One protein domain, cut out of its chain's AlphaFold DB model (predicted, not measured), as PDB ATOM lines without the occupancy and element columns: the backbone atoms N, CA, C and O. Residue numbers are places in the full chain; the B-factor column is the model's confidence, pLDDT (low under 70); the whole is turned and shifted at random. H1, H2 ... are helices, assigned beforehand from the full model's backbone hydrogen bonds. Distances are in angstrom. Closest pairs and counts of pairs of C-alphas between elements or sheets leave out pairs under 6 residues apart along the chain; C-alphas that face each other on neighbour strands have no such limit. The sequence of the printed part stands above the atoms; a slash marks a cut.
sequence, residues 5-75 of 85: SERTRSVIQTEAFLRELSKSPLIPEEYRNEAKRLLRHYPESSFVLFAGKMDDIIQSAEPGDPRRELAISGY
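AT A GLANCE: This is residues 5 to 75 of the 85 residues of an uncharacterized protein of Pseudomonas sp. NP10-3 (UniProt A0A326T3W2). What shape do these atoms make? They make a long, slim rod of four helices: H1 and H3 overlap side by side, H1 only with its first residues, 5 to 12. H2 folds back over the other part of H1 toward one end of the rod, and H4 folds back on H3 toward the other end. What is it made of, and how large is it? The printed part has 71 residues with four named helices, H1, H2, H3 and H4 in chain order, and no named strand; its class is all helix. It is only just loose, close to extended, with a radius of gyration of the C-alphas of 16.6 A and spans of 53 by 19 by 14 A.

HOW THE PARTS SIT: What does the first helix meet? H1, residues 5 to 23, touches H2, residues 29 to 39, with its residues 15 to 23 alone; they form a helical hairpin, at a steep tilt of 42 degrees, opposite ways, and their closest C-alphas are those of Ser 22 and Arg 32, 4.2 A apart. With residues 5 to 12 alone, H1 touches H3, residues 45 to 60, at a shallow tilt of 18 degrees, opposite ways; the closest C-alphas are those of Thr 8 and Gly 52, 5.5 A apart. What follows, and what stays apart? H3 touches H4, residues 66 to 73, with its residues 54 to 58 alone, at a steep tilt of 47 degrees, opposite ways; the closest C-alphas are those of Ile 58 and Arg 68, 5.1 A apart. H2 is apart from H3 and from H4, and H1 is apart from H4. How do the backbones run? In H2, H3 and H4 every O i to N i+4 pair is within hydrogen-bond range, and in H1 14 of 15 are.

IN THESE COORDINATES: Where does the first helix lie? H1 begins at C-alpha 5, at (12.524, 37.586, -39.589), and ends at C-alpha 23, at (15.699, 39.920, -67.263), 28.0 A away. How long are the others? H2, residues 29 to 39, measures 15.3 A from first to last C-alpha, and H3, residues 45 to 60, measures 22.3 A. H4, residues 66 to 73, measures 10.4 A and ends at C-alpha 73, at (-6.087, 43.311, -34.750).

THE WHOLE: How far does it reach? The two C-alphas farthest apart are those of Pro 25 and Gly 64, at 53.3 A. Are there cuts or long links? The printed part has no cut, and the three links, H1 to H2, H2 to H3 and H3 to H4, are tight. How confident is the model? The mean pLDDT of the printed part is 92.8, and no printed residue is under 70.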
ATOM      1  N   SER A   5      11.459  36.876 -38.879       88.75
ATOM      2  CA  SER A   5      12.524  37.586 -39.589       88.75
ATOM      3  C   SER A   5      13.143  36.783 -40.746       88.75
ATOM      4  O   SER A   5      13.440  37.355 -41.799       88.75
ATOM      5  N   GLU A   6      13.295  35.462 -40.605       90.38
ATOM      6  CA  GLU A   6      13.790  34.575 -41.669       90.38
ATOM      7  C   GLU A   6      12.766  34.431 -42.804       90.38
ATOM      8  O   GLU A   6      13.142  34.488 -43.980       90.38
ATOM      9  N   ARG A   7      11.469  34.309 -42.479       89.75
ATOM     10  CA  ARG A   7      10.387  34.264 -43.481       89.75
ATOM     11  C   ARG A   7      10.283  35.584 -44.236       89.75
ATOM     12  O   ARG A   7      10.327  35.584 -45.463       89.75
ATOM     13  N   THR A   8      10.221  36.704 -43.517       91.75
ATOM     14  CA  THR A   8      10.187  38.058 -44.086       91.75
ATOM     15  C   THR A   8      11.353  38.277 -45.039       91.75
ATOM     16  O   THR A   8      11.151  38.717 -46.172       91.75
ATOM     17  N   ARG A   9      12.574  37.913 -44.624       93.69
ATOM     18  CA  ARG A   9      13.761  38.022 -45.477       93.69
ATOM     19  C   ARG A   9      13.639  37.165 -46.737       93.69
ATOM     20  O   ARG A   9      13.929  37.663 -47.818       93.69
ATOM     21  N   SER A  10      13.204  35.915 -46.604       94.12
ATOM     22  CA  SER A  10      13.075  34.981 -47.732       94.12
ATOM     23  C   SER A  10      12.072  35.468 -48.782       94.12
ATOM     24  O   SER A  10      12.343  35.393 -49.980       94.12
ATOM     25  N   VAL A  11      10.938  36.023 -48.344       93.44
ATOM     26  CA  VAL A  11       9.929  36.610 -49.241       93.44
ATOM     27  C   VAL A  11      10.515  37.823 -49.975       93.44
ATOM     28  O   VAL A  11      10.497  37.877 -51.200       93.44
ATOM     29  N   ILE A  12      11.154  38.757 -49.268       94.88
ATOM     30  CA  ILE A  12      11.775  39.931 -49.910       94.88
ATOM     31  C   ILE A  12      12.869  39.518 -50.911       94.88
ATOM     32  O   ILE A  12      12.946  40.045 -52.019       94.88
ATOM     33  N   GLN A  13      13.708  38.544 -50.555       97.00
ATOM     34  CA  GLN A  13      14.765  38.047 -51.444       97.00
ATOM     35  C   GLN A  13      14.209  37.352 -52.688       97.00
ATOM     36  O   GLN A  13      14.795  37.460 -53.765       97.00
ATOM     37  N   THR A  14      13.065  36.681 -52.568       96.81
ATOM     38  CA  THR A  14      12.395  36.057 -53.712       96.81
ATOM     39  C   THR A  14      11.953  37.107 -54.731       96.81
ATOM     40  O   THR A  14      12.105  36.878 -55.929       96.81
ATOM     41  N   GLU A  15      11.488  38.284 -54.295       96.44
ATOM     42  CA  GLU A  15      11.189  39.399 -55.205       96.44
ATOM     43  C   GLU A  15      12.417  39.769 -56.054       96.44
ATOM     44  O   GLU A  15      12.334  39.858 -57.283       96.44
ATOM     45  N   ALA A  16      13.573  39.945 -55.406       96.81
ATOM     46  CA  ALA A  16      14.825  40.283 -56.078       96.81
ATOM     47  C   ALA A  16      15.247  39.189 -57.071       96.81
ATOM     48  O   ALA A  16      15.529  39.482 -58.234       96.81
ATOM     49  N   PHE A  17      15.186  37.927 -56.647       98.19
ATOM     50  CA  PHE A  17      15.496  36.776 -57.491       98.19
ATOM     51  C   PHE A  17      14.591  36.696 -58.732       98.19
ATOM     52  O   PHE A  17      15.074  36.533 -59.853       98.19
ATOM     53  N   LEU A  18      13.276  36.880 -58.574       98.00
ATOM     54  CA  LEU A  18      12.334  36.897 -59.698       98.00
ATOM     55  C   LEU A  18      12.621  38.058 -60.663       98.00
ATOM     56  O   LEU A  18      12.510  37.896 -61.882       98.00
ATOM     57  N   ARG A  19      13.024  39.228 -60.148       97.88
ATOM     58  CA  ARG A  19      13.422  40.375 -60.982       97.88
ATOM     59  C   ARG A  19      14.664  40.060 -61.809       97.88
ATOM     60  O   ARG A  19      14.679  40.408 -62.992       97.88
ATOM     61  N   GLU A  20      15.658  39.393 -61.233       98.19
ATOM     62  CA  GLU A  20      16.857  38.940 -61.950       98.19
ATOM     63  C   GLU A  20      16.512  37.895 -63.018       98.19
ATOM     64  O   GLU A  20      16.852  38.081 -64.192       98.19
ATOM     65  N   LEU A  21      15.746  36.859 -62.655       98.00
ATOM     66  CA  LEU A  21      15.281  35.832 -63.592       98.00
ATOM     67  C   LEU A  21      14.543  36.442 -64.785       98.00
ATOM     68  O   LEU A  21      14.840  36.108 -65.929       98.00
ATOM     69  N   SER A  22      13.628  37.383 -64.538       98.19
ATOM     70  CA  SER A  22      12.791  37.990 -65.582       98.19
ATOM     71  C   SER A  22      13.570  38.741 -66.675       98.19
ATOM     72  O   SER A  22      13.026  38.976 -67.759       98.19
ATOM     73  N   LYS A  23      14.823  39.121 -66.391       97.81
ATOM     74  CA  LYS A  23      15.699  39.920 -67.263       97.81
ATOM     75  C   LYS A  23      16.888  39.129 -67.810       97.81
ATOM     76  O   LYS A  23      17.547  39.607 -68.728       97.81
ATOM     77  N   SER A  24      17.179  37.953 -67.254       97.69
ATOM     78  CA  SER A  24      18.381  37.196 -67.596       97.69
ATOM     79  C   SER A  24      18.269  36.540 -68.981       97.69
ATOM     80  O   SER A  24      17.395  35.693 -69.182       97.69
ATOM     81  N   PRO A  25      19.164  36.843 -69.941       96.12
ATOM     82  CA  PRO A  25      19.135  36.220 -71.267       96.12
ATOM     83  C   PRO A  25      19.477  34.722 -71.231       96.12
ATOM     84  O   PRO A  25      19.188  34.014 -72.190       96.12
ATOM     85  N   LEU A  26      20.055  34.237 -70.126       97.25
ATOM     86  CA  LEU A  26      20.432  32.835 -69.925       97.25
ATOM     87  C   LEU A  26      19.238  31.929 -69.579       97.25
ATOM     88  O   LEU A  26      19.372  30.710 -69.585       97.25
ATOM     89  N   ILE A  27      18.085  32.515 -69.251       97.50
ATOM     90  CA  ILE A  27      16.882  31.793 -68.828       97.50
ATOM     91  C   ILE A  27      15.922  31.658 -70.017       97.50
ATOM     92  O   ILE A  27      15.676  32.675 -70.667       97.50
ATOM     93  N   PRO A  28      15.347  30.471 -70.304       98.38
ATOM     94  CA  PRO A  28      14.349  30.314 -71.362       98.38
ATOM     95  C   PRO A  28      13.164  31.275 -71.211       98.38
ATOM     96  O   PRO A  28      12.807  31.689 -70.103       98.38
ATOM     97  N   GLU A  29      12.564  31.660 -72.337       98.19
ATOM     98  CA  GLU A  29      11.551  32.715 -72.359       98.19
ATOM     99  C   GLU A  29      10.329  32.382 -71.494       98.19
ATOM    100  O   GLU A  29       9.831  33.277 -70.803       98.19
ATOM    101  N   GLU A  30       9.893  31.118 -71.456       98.19
ATOM    102  CA  GLU A  30       8.746  30.711 -70.644       98.19
ATOM    103  C   GLU A  30       8.940  31.031 -69.154       98.19
ATOM    104  O   GLU A  30       8.042  31.586 -68.517       98.19
ATOM    105  N   TYR A  31      10.138  30.805 -68.610       98.31
ATOM    106  CA  TYR A  31      10.432  31.059 -67.199       98.31
ATOM    107  C   TYR A  31      10.579  32.550 -66.899       98.31
ATOM    108  O   TYR A  31      10.174  33.012 -65.831       98.31
ATOM    109  N   ARG A  32      11.098  33.346 -67.845       98.62
ATOM    110  CA  ARG A  32      11.119  34.811 -67.692       98.62
ATOM    111  C   ARG A  32       9.711  35.388 -67.665       98.62
ATOM    112  O   ARG A  32       9.437  36.299 -66.884       98.62
ATOM    113  N   ASN A  33       8.832  34.886 -68.529       98.31
ATOM    114  CA  ASN A  33       7.442  35.322 -68.593       98.31
ATOM    115  C   ASN A  33       6.677  34.915 -67.331       98.31
ATOM    116  O   ASN A  33       5.922  35.731 -66.800       98.31
ATOM    117  N   GLU A  34       6.954  33.731 -66.789       98.38
ATOM    118  CA  GLU A  34       6.405  33.310 -65.504       98.38
ATOM    119  C   GLU A  34       6.898  34.191 -64.345       98.38
ATOM    120  O   GLU A  34       6.088  34.687 -63.563       98.38
ATOM    121  N   ALA A  35       8.196  34.511 -64.286       98.31
ATOM    122  CA  ALA A  35       8.723  35.440 -63.287       98.31
ATOM    123  C   ALA A  35       8.047  36.822 -63.372       98.31
ATOM    124  O   ALA A  35       7.647  37.386 -62.353       98.31
ATOM    125  N   LYS A  36       7.831  37.352 -64.588       98.31
ATOM    126  CA  LYS A  36       7.067  38.598 -64.796       98.31
ATOM    127  C   LYS A  36       5.619  38.468 -64.327       98.31
ATOM    128  O   LYS A  36       5.092  39.427 -63.772       98.31
ATOM    129  N   ARG A  37       4.964  37.326 -64.567       97.94
ATOM    130  CA  ARG A  37       3.583  37.066 -64.135       97.94
ATOM    131  C   ARG A  37       3.478  37.077 -62.611       97.94
ATOM    132  O   ARG A  37       2.605  37.761 -62.087       97.94
ATOM    133  N   LEU A  38       4.389  36.392 -61.920       96.75
ATOM    134  CA  LEU A  38       4.453  36.371 -60.456       96.75
ATOM    135  C   LEU A  38       4.711  37.770 -59.881       96.75
ATOM    136  O   LEU A  38       4.016  38.190 -58.960       96.75
ATOM    137  N   LEU A  39       5.631  38.534 -60.480       96.50
ATOM    138  CA  LEU A  39       5.951  39.900 -60.051       96.50
ATOM    139  C   LEU A  39       4.771  40.883 -60.125       96.50
ATOM    140  O   LEU A  39       4.784  41.870 -59.399       96.50
ATOM    141  N   ARG A  40       3.747  40.640 -60.957       95.81
ATOM    142  CA  ARG A  40       2.558  41.521 -61.041       95.81
ATOM    143  C   ARG A  40       1.719  41.531 -59.768       95.81
ATOM    144  O   ARG A  40       0.998  42.493 -59.533       95.81
ATOM    145  N   HIS A  41       1.786  40.453 -58.995       92.12
ATOM    146  CA  HIS A  41       0.998  40.266 -57.779       92.12
ATOM    147  C   HIS A  41       1.881  39.957 -56.568       92.12
ATOM    148  O   HIS A  41       1.372  39.574 -55.518       92.12
ATOM    149  N   TYR A  42       3.199  40.104 -56.715       93.31
ATOM    150  CA  TYR A  42       4.126  39.939 -55.607       93.31
ATOM    151  C   TYR A  42       3.912  41.076 -54.602       93.31
ATOM    152  O   TYR A  42       3.740  42.221 -55.031       93.31
ATOM    153  N   PRO A  43       3.888  40.798 -53.288       92.12
ATOM    154  CA  PRO A  43       3.693  41.843 -52.291       92.12
ATOM    155  C   PRO A  43       4.814  42.880 -52.354       92.12
ATOM    156  O   PRO A  43       5.973  42.557 -52.621       92.12
ATOM    157  N   GLU A  44       4.488  44.125 -52.024       90.44
ATOM    158  CA  GLU A  44       5.519  45.132 -51.807       90.44
ATOM    159  C   GLU A  44       6.343  44.792 -50.562       90.44
ATOM    160  O   GLU A  44       5.801  44.468 -49.502       90.44
ATOM    161  N   SER A  45       7.666  44.937 -50.660       92.06
ATOM    162  CA  SER A  45       8.593  44.691 -49.550       92.06
ATOM    163  C   SER A  45       8.219  45.446 -48.259       92.06
ATOM    164  O   SER A  45       8.406  44.923 -47.162       92.06
ATOM    165  N   SER A  46       7.645  46.650 -48.364       92.00
ATOM    166  CA  SER A  46       7.136  47.441 -47.230       92.00
ATOM    167  C   SER A  46       6.031  46.711 -46.455       92.00
ATOM    168  O   SER A  46       6.067  46.659 -45.225       92.00
ATOM    169  N   PHE A  47       5.090  46.099 -47.175       89.88
ATOM    170  CA  PHE A  47       4.001  45.317 -46.607       89.88
ATOM    171  C   PHE A  47       4.534  44.050 -45.931       89.88
ATOM    172  O   PHE A  47       4.158  43.736 -44.802       89.88
ATOM    173  N   VAL A  48       5.473  43.353 -46.578       91.44
ATOM    174  CA  VAL A  48       6.102  42.142 -46.024       91.44
ATOM    175  C   VAL A  48       6.874  42.455 -44.737       91.44
ATOM    176  O   VAL A  48       6.789  41.703 -43.766       91.44
ATOM    177  N   LEU A  49       7.596  43.580 -44.694       91.56
ATOM    178  CA  LEU A  49       8.292  44.051 -43.491       91.56
ATOM    179  C   LEU A  49       7.320  44.403 -42.364       91.56
ATOM    180  O   LEU A  49       7.603  44.112 -41.203       91.56
ATOM    181  N   PHE A  50       6.193  45.041 -42.687       90.31
ATOM    182  CA  PHE A  50       5.158  45.346 -41.704       90.31
ATOM    183  C   PHE A  50       4.575  44.064 -41.101       90.31
ATOM    184  O   PHE A  50       4.577  43.916 -39.880       90.31
ATOM    185  N   ALA A  51       4.173  43.109 -41.945       88.38
ATOM    186  CA  ALA A  51       3.667  41.814 -41.500       88.38
ATOM    187  C   ALA A  51       4.695  41.062 -40.635       88.38
ATOM    188  O   ALA A  51       4.345  40.557 -39.575       88.38
ATOM    189  N   GLY A  52       5.976  41.070 -41.026       89.50
ATOM    190  CA  GLY A  52       7.060  40.471 -40.240       89.50
ATOM    191  C   GLY A  52       7.211  41.069 -38.840       89.50
ATOM    192  O   GLY A  52       7.368  40.337 -37.870       89.50
ATOM    193  N   LYS A  53       7.097  42.397 -38.712       90.19
ATOM    194  CA  LYS A  53       7.133  43.071 -37.403       90.19
ATOM    195  C   LYS A  53       5.935  42.705 -36.530       90.19
ATOM    196  O   LYS A  53       6.092  42.585 -35.320       90.19
ATOM    197  N   MET A  54       4.750  42.562 -37.125       90.25
ATOM    198  CA  MET A  54       3.570  42.109 -36.387       90.25
ATOM    199  C   MET A  54       3.763  40.670 -35.908       90.25
ATOM    200  O   MET A  54       3.549  40.408 -34.729       90.25
ATOM    201  N   ASP A  55       4.260  39.772 -36.768       88.88
ATOM    202  CA  ASP A  55       4.604  38.398 -36.382       88.88
ATOM    203  C   ASP A  55       5.626  38.369 -35.232       88.88
ATOM    204  O   ASP A  55       5.453  37.602 -34.289       88.88
ATOM    205  N   ASP A  56       6.667  39.208 -35.272       89.69
ATOM    206  CA  ASP A  56       7.672  39.293 -34.202       89.69
ATOM    207  C   ASP A  56       7.039  39.716 -32.863       89.69
ATOM    208  O   ASP A  56       7.333  39.121 -31.823       89.69
ATOM    209  N   ILE A  57       6.138  40.707 -32.866       90.69
ATOM    210  CA  ILE A  57       5.400  41.129 -31.662       90.69
ATOM    211  C   ILE A  57       4.489  39.999 -31.178       90.69
ATOM    212  O   ILE A  57       4.486  39.677 -29.992       90.69
ATOM    213  N   ILE A  58       3.747  39.368 -32.090       88.12
ATOM    214  CA  ILE A  58       2.835  38.269 -31.772       88.12
ATOM    215  C   ILE A  58       3.597  37.077 -31.194       88.12
ATOM    216  O   ILE A  58       3.089  36.411 -30.307       88.12
ATOM    217  N   GLN A  59       4.807  36.777 -31.652       86.94
ATOM    218  CA  GLN A  59       5.559  35.633 -31.134       86.94
ATOM    219  C   GLN A  59       6.321  35.935 -29.841       86.94
ATOM    220  O   GLN A  59       6.542  35.020 -29.055       86.94
ATOM    221  N   SER A  60       6.721  37.188 -29.613       87.88
ATOM    222  CA  SER A  60       7.520  37.570 -28.438       87.88
ATOM    223  C   SER A  60       6.707  38.069 -27.242       87.88
ATOM    224  O   SER A  60       7.223  38.053 -26.127       87.88
ATOM    225  N   ALA A  61       5.471  38.532 -27.446       90.69
ATOM    226  CA  ALA A  61       4.624  39.051 -26.375       90.69
ATOM    227  C   ALA A  61       3.692  37.975 -25.795       90.69
ATOM    228  O   ALA A  61       3.139  37.151 -26.525       90.69
ATOM    229  N   GLU A  62       3.472  38.024 -24.482       90.56
ATOM    230  CA  GLU A  62       2.578  37.105 -23.773       90.56
ATOM    231  C   GLU A  62       1.099  37.327 -24.151       90.56
ATOM    232  O   GLU A  62       0.709  38.448 -24.505       90.56
ATOM    233  N   PRO A  63       0.242  36.292 -24.072       88.88
ATOM    234  CA  PRO A  63      -1.205  36.455 -24.207       88.88
ATOM    235  C   PRO A  63      -1.755  37.519 -23.245       88.88
ATOM    236  O   PRO A  63      -1.406  37.540 -22.065       88.88
ATOM    237  N   GLY A  64      -2.621  38.407 -23.745       88.25
ATOM    238  CA  GLY A  64      -3.163  39.529 -22.969       88.25
ATOM    239  C   GLY A  64      -2.270  40.776 -22.908       88.25
ATOM    240  O   GLY A  64      -2.701  41.792 -22.361       88.25
ATOM    241  N   ASP A  65      -1.061  40.756 -23.487       93.19
ATOM    242  CA  ASP A  65      -0.283  41.980 -23.706       93.19
ATOM    243  C   ASP A  65      -1.006  42.879 -24.733       93.19
ATOM    244  O   ASP A  65      -1.232  42.447 -25.869       93.19
ATOM    245  N   PRO A  66      -1.324  44.148 -24.409       92.38
ATOM    246  CA  PRO A  66      -2.016  45.050 -25.331       92.38
ATOM    247  C   PRO A  66      -1.319  45.220 -26.688       92.38
ATOM    248  O   PRO A  66      -1.979  45.468 -27.695       92.38
ATOM    249  N   ARG A  67       0.011  45.080 -26.741       90.81
ATOM    250  CA  ARG A  67       0.795  45.154 -27.983       90.81
ATOM    251  C   ARG A  67       0.553  43.940 -28.868       90.81
ATOM    252  O   ARG A  67       0.474  44.096 -30.083       90.81
ATOM    253  N   ARG A  68       0.423  42.756 -28.261       90.12
ATOM    254  CA  ARG A  68       0.081  41.509 -28.954       90.12
ATOM    255  C   ARG A  68      -1.314  41.614 -29.554       90.12
ATOM    256  O   ARG A  68      -1.473  41.384 -30.745       90.12
ATOM    257  N   GLU A  69      -2.291  42.024 -28.749       89.62
ATOM    258  CA  GLU A  69      -3.684  42.165 -29.191       89.62
ATOM    259  C   GLU A  69      -3.818  43.211 -30.304       89.62
ATOM    260  O   GLU A  69      -4.475  42.976 -31.320       89.62
ATOM    261  N   LEU A  70      -3.122  44.346 -30.169       88.56
ATOM    262  CA  LEU A  70      -3.083  45.367 -31.212       88.56
ATOM    263  C   LEU A  70      -2.448  44.830 -32.499       88.56
ATOM    264  O   LEU A  70      -3.005  45.038 -33.577       88.56
ATOM    265  N   ALA A  71      -1.321  44.117 -32.394       87.94
ATOM    266  CA  ALA A  71      -0.666  43.502 -33.543       87.94
ATOM    267  C   ALA A  71      -1.596  42.507 -34.247       87.94
ATOM    268  O   ALA A  71      -1.721  42.593 -35.462       87.94
ATOM    269  N   ILE A  72      -2.312  41.648 -33.508       85.81
ATOM    270  CA  ILE A  72      -3.311  40.716 -34.062       85.81
ATOM    271  C   ILE A  72      -4.436  41.478 -34.776       85.81
ATOM    272  O   ILE A  72      -4.799  41.123 -35.895       85.81
ATOM    273  N   SER A  73      -4.967  42.546 -34.174       84.50
ATOM    274  CA  SER A  73      -6.087  43.311 -34.750       84.50
ATOM    275  C   SER A  73      -5.742  44.026 -36.063       84.50
ATOM    276  O   SER A  73      -6.601  44.183 -36.930       84.50
ATOM    277  N   GLY A  74      -4.485  44.453 -36.216       76.25
ATOM    278  CA  GLY A  74      -3.969  45.105 -37.420       76.25
ATOM    279  C   GLY A  74      -3.334  44.140 -38.423       76.25
ATOM    280  O   GLY A  74      -2.790  44.587 -39.434       76.25
ATOM    281  N   TYR A  75      -3.356  42.835 -38.141       72.00
ATOM    282  CA  TYR A  75      -2.660  41.837 -38.936       72.00
ATOM    283  C   TYR A  75      -3.521  41.307 -40.082       72.00
ATOM    284  O   TYR A  75      -4.631  40.820 -39.883       72.00
TER     285      TYR A  75